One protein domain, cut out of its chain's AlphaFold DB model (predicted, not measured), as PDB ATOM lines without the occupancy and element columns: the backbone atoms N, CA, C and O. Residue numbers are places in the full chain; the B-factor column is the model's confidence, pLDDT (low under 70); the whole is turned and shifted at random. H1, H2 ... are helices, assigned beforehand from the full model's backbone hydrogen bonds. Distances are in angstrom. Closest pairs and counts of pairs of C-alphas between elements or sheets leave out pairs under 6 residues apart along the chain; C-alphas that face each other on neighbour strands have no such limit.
ATOM      1  N   GLU A   2      46.437  26.702  58.283       65.69
ATOM      2  CA  GLU A   2      45.599  27.066  57.124       65.69
ATOM      3  C   GLU A   2      46.383  27.343  55.829       65.69
ATOM      4  O   GLU A   2      45.983  26.899  54.758       65.69
ATOM      5  N   VAL A   3      47.555  27.986  55.919       75.81
ATOM      6  CA  VAL A   3      48.402  28.278  54.744       75.81
ATOM      7  C   VAL A   3      48.904  26.997  54.065       75.81
ATOM      8  O   VAL A   3      48.974  26.926  52.843       75.81
ATOM      9  N   VAL A   4      49.198  25.950  54.843       79.56
ATOM     10  CA  VAL A   4      49.685  24.664  54.313       79.56
ATOM     11  C   VAL A   4      48.575  23.942  53.550       79.56
ATOM     12  O   VAL A   4      48.827  23.373  52.493       79.56
ATOM     13  N   ILE A   5      47.338  24.026  54.046       81.19
ATOM     14  CA  ILE A   5      46.155  23.445  53.399       81.19
ATOM     15  C   ILE A   5      45.875  24.159  52.069       81.19
ATOM     16  O   ILE A   5      45.672  23.495  51.055       81.19
ATOM     17  N   GLY A   6      45.941  25.494  52.046       77.38
ATOM     18  CA  GLY A   6      45.754  26.278  50.820       77.38
ATOM     19  C   GLY A   6      46.780  25.945  49.732       77.38
ATOM     20  O   GLY A   6      46.409  25.736  48.577       77.38
ATOM     21  N   VAL A   7      48.060  25.811  50.100       81.75
ATOM     22  CA  VAL A   7      49.124  25.418  49.159       81.75
ATOM     23  C   VAL A   7      48.917  23.987  48.655       81.75
ATOM     24  O   VAL A   7      49.076  23.732  47.464       81.75
ATOM     25  N   PHE A   8      48.509  23.060  49.523       80.50
ATOM     26  CA  PHE A   8      48.271  21.668  49.136       80.50
ATOM     27  C   PHE A   8      47.111  21.538  48.137       80.50
ATOM     28  O   PHE A   8      47.232  20.836  47.138       80.50
ATOM     29  N   ILE A   9      46.019  22.279  48.348       81.50
ATOM     30  CA  ILE A   9      44.881  22.330  47.419       81.50
ATOM     31  C   ILE A   9      45.309  22.917  46.069       81.50
ATOM     32  O   ILE A   9      44.969  22.364  45.025       81.50
ATOM     33  N   PHE A  10      46.099  23.992  46.072       79.88
ATOM     34  CA  PHE A  10      46.569  24.623  44.838       79.88
ATOM     35  C   PHE A  10      47.472  23.691  44.016       79.88
ATOM     36  O   PHE A  10      47.339  23.609  42.795       79.88
ATOM     37  N   VAL A  11      48.344  22.931  44.688       79.75
ATOM     38  CA  VAL A  11      49.193  21.919  44.045       79.75
ATOM     39  C   VAL A  11      48.356  20.770  43.481       79.75
ATOM     40  O   VAL A  11      48.606  20.351  42.357       79.75
ATOM     41  N   LEU A  12      47.334  20.291  44.200       78.31
ATOM     42  CA  LEU A  12      46.451  19.224  43.714       78.31
ATOM     43  C   LEU A  12      45.608  19.655  42.507       78.31
ATOM     44  O   LEU A  12      45.483  18.895  41.549       78.31
ATOM     45  N   ILE A  13      45.070  20.879  42.523       76.62
ATOM     46  CA  ILE A  13      44.315  21.441  41.393       76.62
ATOM     47  C   ILE A  13      45.242  21.620  40.183       76.62
ATOM     48  O   ILE A  13      44.903  21.190  39.084       76.62
ATOM     49  N   GLY A  14      46.435  22.188  40.385       75.31
ATOM     50  CA  GLY A  14      47.427  22.360  39.322       75.31
ATOM     51  C   GLY A  14      47.899  21.032  38.723       75.31
ATOM     52  O   GLY A  14      47.985  20.905  37.502       75.31
ATOM     53  N   TRP A  15      48.137  20.017  39.559       73.00
ATOM     54  CA  TRP A  15      48.514  18.676  39.110       73.00
ATOM     55  C   TRP A  15      47.374  18.000  38.343       73.00
ATOM     56  O   TRP A  15      47.609  17.429  37.282       73.00
ATOM     57  N   GLY A  16      46.132  18.109  38.825       68.75
ATOM     58  CA  GLY A  16      44.955  17.559  38.147       68.75
ATOM     59  C   GLY A  16      44.723  18.171  36.763       68.75
ATOM     60  O   GLY A  16      44.494  17.439  35.801       68.75
ATOM     61  N   ILE A  17      44.866  19.495  36.642       68.81
ATOM     62  CA  ILE A  17      44.757  20.222  35.367       68.81
ATOM     63  C   ILE A  17      45.882  19.812  34.404       68.81
ATOM     64  O   ILE A  17      45.638  19.646  33.209       68.81
ATOM     65  N   PHE A  18      47.101  19.609  34.914       65.94
ATOM     66  CA  PHE A  18      48.251  19.191  34.110       65.94
ATOM     67  C   PHE A  18      48.187  17.719  33.676       65.94
ATOM     68  O   PHE A  18      48.617  17.385  32.576       65.94
ATOM     69  N   SER A  19      47.647  16.829  34.514       73.06
ATOM     70  CA  SER A  19      47.522  15.399  34.198       73.06
ATOM     71  C   SER A  19      46.423  15.094  33.183       73.06
ATOM     72  O   SER A  19      46.547  14.109  32.459       73.06
ATOM     73  N   PHE A  20      45.373  15.916  33.102       72.00
ATOM     74  CA  PHE A  20      44.249  15.676  32.195       72.00
ATOM     75  C   PHE A  20      43.760  16.961  31.509       72.00
ATOM     76  O   PHE A  20      42.609  17.361  31.703       72.00
ATOM     77  N   PRO A  21      44.585  17.606  30.665       67.56
ATOM     78  CA  PRO A  21      44.185  18.826  29.962       67.56
ATOM     79  C   PRO A  21      42.948  18.608  29.071       67.56
ATOM     80  O   PRO A  21      42.127  19.512  28.916       67.56
ATOM     81  N   GLU A  22      42.759  17.388  28.558       69.56
ATOM     82  CA  GLU A  22      41.594  17.005  27.750       69.56
ATOM     83  C   GLU A  22      40.275  16.958  28.533       69.56
ATOM     84  O   GLU A  22      39.218  17.081  27.927       69.56
ATOM     85  N   LEU A  23      40.306  16.822  29.866       68.12
ATOM     86  CA  LEU A  23      39.107  16.861  30.718       68.12
ATOM     87  C   LEU A  23      38.801  18.273  31.232       68.12
ATOM     88  O   LEU A  23      37.662  18.581  31.580       68.12
ATOM     89  N   VAL A  24      39.795  19.158  31.248       74.19
ATOM     90  CA  VAL A  24      39.636  20.540  31.719       74.19
ATOM     91  C   VAL A  24      38.797  21.353  30.737       74.19
ATOM     92  O   VAL A  24      37.871  22.051  31.145       74.19
ATOM     93  N   ILE A  25      39.076  21.217  29.440       77.00
ATOM     94  CA  ILE A  25      38.349  21.909  28.370       77.00
ATOM     95  C   ILE A  25      36.837  21.593  28.396       77.00
ATOM     96  O   ILE A  25      36.053  22.541  28.467       77.00
ATOM     97  N   PRO A  26      36.378  20.322  28.408       77.00
ATOM     98  CA  PRO A  26      34.951  20.017  28.471       77.00
ATOM     99  C   PRO A  26      34.311  20.457  29.793       77.00
ATOM    100  O   PRO A  26      33.184  20.943  29.766       77.00
ATOM    101  N   CYS A  27      35.009  20.381  30.932       79.12
ATOM    102  CA  CYS A  27      34.490  20.892  32.206       79.12
ATOM    103  C   CYS A  27      34.237  22.408  32.180       79.12
ATOM    104  O   CYS A  27      33.210  22.866  32.681       79.12
ATOM    105  N   ILE A  28      35.135  23.190  31.568       80.69
ATOM    106  CA  ILE A  28      34.951  24.639  31.399       80.69
ATOM    107  C   ILE A  28      33.760  24.922  30.478       80.69
ATOM    108  O   ILE A  28      32.921  25.757  30.807       80.69
ATOM    109  N   ILE A  29      33.646  24.199  29.359       82.25
ATOM    110  CA  ILE A  29      32.527  24.353  28.416       82.25
ATOM    111  C   ILE A  29      31.192  24.046  29.108       82.25
ATOM    112  O   ILE A  29      30.265  24.847  29.020       82.25
ATOM    113  N   ILE A  30      31.103  22.937  29.847       85.00
ATOM    114  CA  ILE A  30      29.901  22.567  30.609       85.00
ATOM    115  C   ILE A  30      29.572  23.647  31.648       85.00
ATOM    116  O   ILE A  30      28.417  24.053  31.757       85.00
ATOM    117  N   GLY A  31      30.575  24.160  32.367       80.88
ATOM    118  CA  GLY A  31      30.389  25.242  33.337       80.88
ATOM    119  C   GLY A  31      29.805  26.515  32.716       80.88
ATOM    120  O   GLY A  31      28.886  27.103  33.282       80.88
ATOM    121  N   ILE A  32      30.279  26.907  31.529       83.12
ATOM    122  CA  ILE A  32      29.766  28.074  30.794       83.12
ATOM    123  C   ILE A  32      28.320  27.843  30.338       83.12
ATOM    124  O   ILE A  32      27.486  28.730  30.499       83.12
ATOM    125  N   VAL A  33      28.003  26.655  29.813       83.88
ATOM    126  CA  VAL A  33      26.641  26.316  29.363       83.88
ATOM    127  C   VAL A  33      25.658  26.345  30.533       83.88
ATOM    128  O   VAL A  33      24.600  26.959  30.430       83.88
ATOM    129  N   VAL A  34      26.020  25.752  31.674       82.81
ATOM    130  CA  VAL A  34      25.180  25.765  32.881       82.81
ATOM    131  C   VAL A  34      24.983  27.191  33.403       82.81
ATOM    132  O   VAL A  34      23.861  27.567  33.740       82.81
ATOM    133  N   ALA A  35      26.038  28.012  33.422       76.00
ATOM    134  CA  ALA A  35      25.937  29.412  33.826       76.00
ATOM    135  C   ALA A  35      25.029  30.227  32.890       76.00
ATOM    136  O   ALA A  35      24.222  31.019  33.371       76.00
ATOM    137  N   ALA A  36      25.105  29.998  31.576       75.19
ATOM    138  CA  ALA A  36      24.228  30.640  30.600       75.19
ATOM    139  C   ALA A  36      22.758  30.214  30.772       75.19
ATOM    140  O   ALA A  36      21.869  31.060  30.727       75.19
ATOM    141  N   CYS A  37      22.493  28.930  31.035       70.75
ATOM    142  CA  CYS A  37      21.135  28.441  31.283       70.75
ATOM    143  C   CYS A  37      20.531  29.017  32.572       70.75
ATOM    144  O   CYS A  37      19.363  29.387  32.580       70.75
ATOM    145  N   ILE A  38      21.308  29.126  33.654       72.06
ATOM    146  CA  ILE A  38      20.824  29.704  34.919       72.06
ATOM    147  C   ILE A  38      20.682  31.231  34.808       72.06
ATOM    148  O   ILE A  38      19.734  31.799  35.347       72.06
ATOM    149  N   GLY A  39      21.595  31.895  34.094       54.91
ATOM    150  CA  GLY A  39      21.527  33.334  33.825       54.91
ATOM    151  C   GLY A  39      20.287  33.722  33.017       54.91
ATOM    152  O   GLY A  39      19.594  34.659  33.394       54.91
ATOM    153  N   ALA A  40      19.942  32.943  31.988       54.00
ATOM    154  CA  ALA A  40      18.748  33.174  31.174       54.00
ATOM    155  C   ALA A  40      17.427  32.995  31.952       54.00
ATOM    156  O   ALA A  40      16.443  33.667  31.657       54.00
ATOM    157  N   VAL A  41      17.397  32.125  32.970       49.94
ATOM    158  CA  VAL A  41      16.224  31.975  33.851       49.94
ATOM    159  C   VAL A  41      16.093  33.175  34.795       49.94
ATOM    160  O   VAL A  41      14.987  33.662  35.002       49.94
ATOM    161  N   LYS A  42      17.211  33.707  35.308       44.62
ATOM    162  CA  LYS A  42      17.201  34.850  36.235       44.62
ATOM    163  C   LYS A  42      16.860  36.195  35.594       44.62
ATOM    164  O   LYS A  42      16.308  37.043  36.280       44.62
ATOM    165  N   GLU A  43      17.153  36.401  34.312       41.41
ATOM    166  CA  GLU A  43      16.759  37.642  33.617       41.41
ATOM    167  C   GLU A  43      15.261  37.688  33.265       41.41
ATOM    168  O   GLU A  43      14.748  38.746  32.918       41.41
ATOM    169  N   THR A  44      14.532  36.574  33.409       42.84
ATOM    170  CA  THR A  44      13.082  36.510  33.137       42.84
ATOM    171  C   THR A  44      12.230  36.685  34.409       42.84
ATOM    172  O   THR A  44      11.010  36.584  34.351       42.84
TER     173      THR A  44
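This is residues 2 to 44 of the 107 residues of an uncharacterized protein of marine sediment metagenome (UniProt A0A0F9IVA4). Two long helices, H1 and then H2, meet near their ends at a tight corner and make a wide, flat L. H1 is the shorter arm and H2 the longer one, and away from the corner the two arms spread from each other, with nothing packed between them. The printed part has 43 residues, with two named helices in the order H1, H2 and no named strand; the class is all helix. It is extended, with a radius of gyration of the C-alphas of 15.1 A, and its C-alphas span 44 by 28 by 5 A.

Start at C-alpha 2, at (45.599, 27.066, 57.124), where H1 begins; it takes in residues 2 to 19 and measures 25.8 A from first to last C-alpha. Look down the z column and you see it fall to 34.198 at C-alpha 19, at (47.522, 15.399, 34.198). After Phe 20, find C-alpha 21 at (44.185, 18.826, 29.962): here H2 begins, residues 21 to 42, 32.0 A long. Now watch x, which falls to 17.201 at C-alpha 42, at (17.201, 34.850, 36.235).

Look at Ile 17 and Val 24, whose C-alphas are the closest of H1 and H2, 6.3 A apart. The helices are close but not clearly touching, with 1 pair of C-alphas within 8 A. Their lines are only just about perpendicular, at 71 degrees, and their centres are 22.5 A apart. In H1 every O i to N i+4 pair is within hydrogen-bond range; in H2 16 of 18 are.

Go from Val 4 to Thr 44 for the two C-alphas farthest apart, 43.9 A. Residues 2 to 15, 18 to 23 and 26 to 44 stand free. The printed part has no cut, and the link from H1 to H2 is tight. In the B-factor column the mean pLDDT of the printed part is 72.3; residue 2 and residues 16 to 18, 21 to 23 and 39 to 44 are under 70.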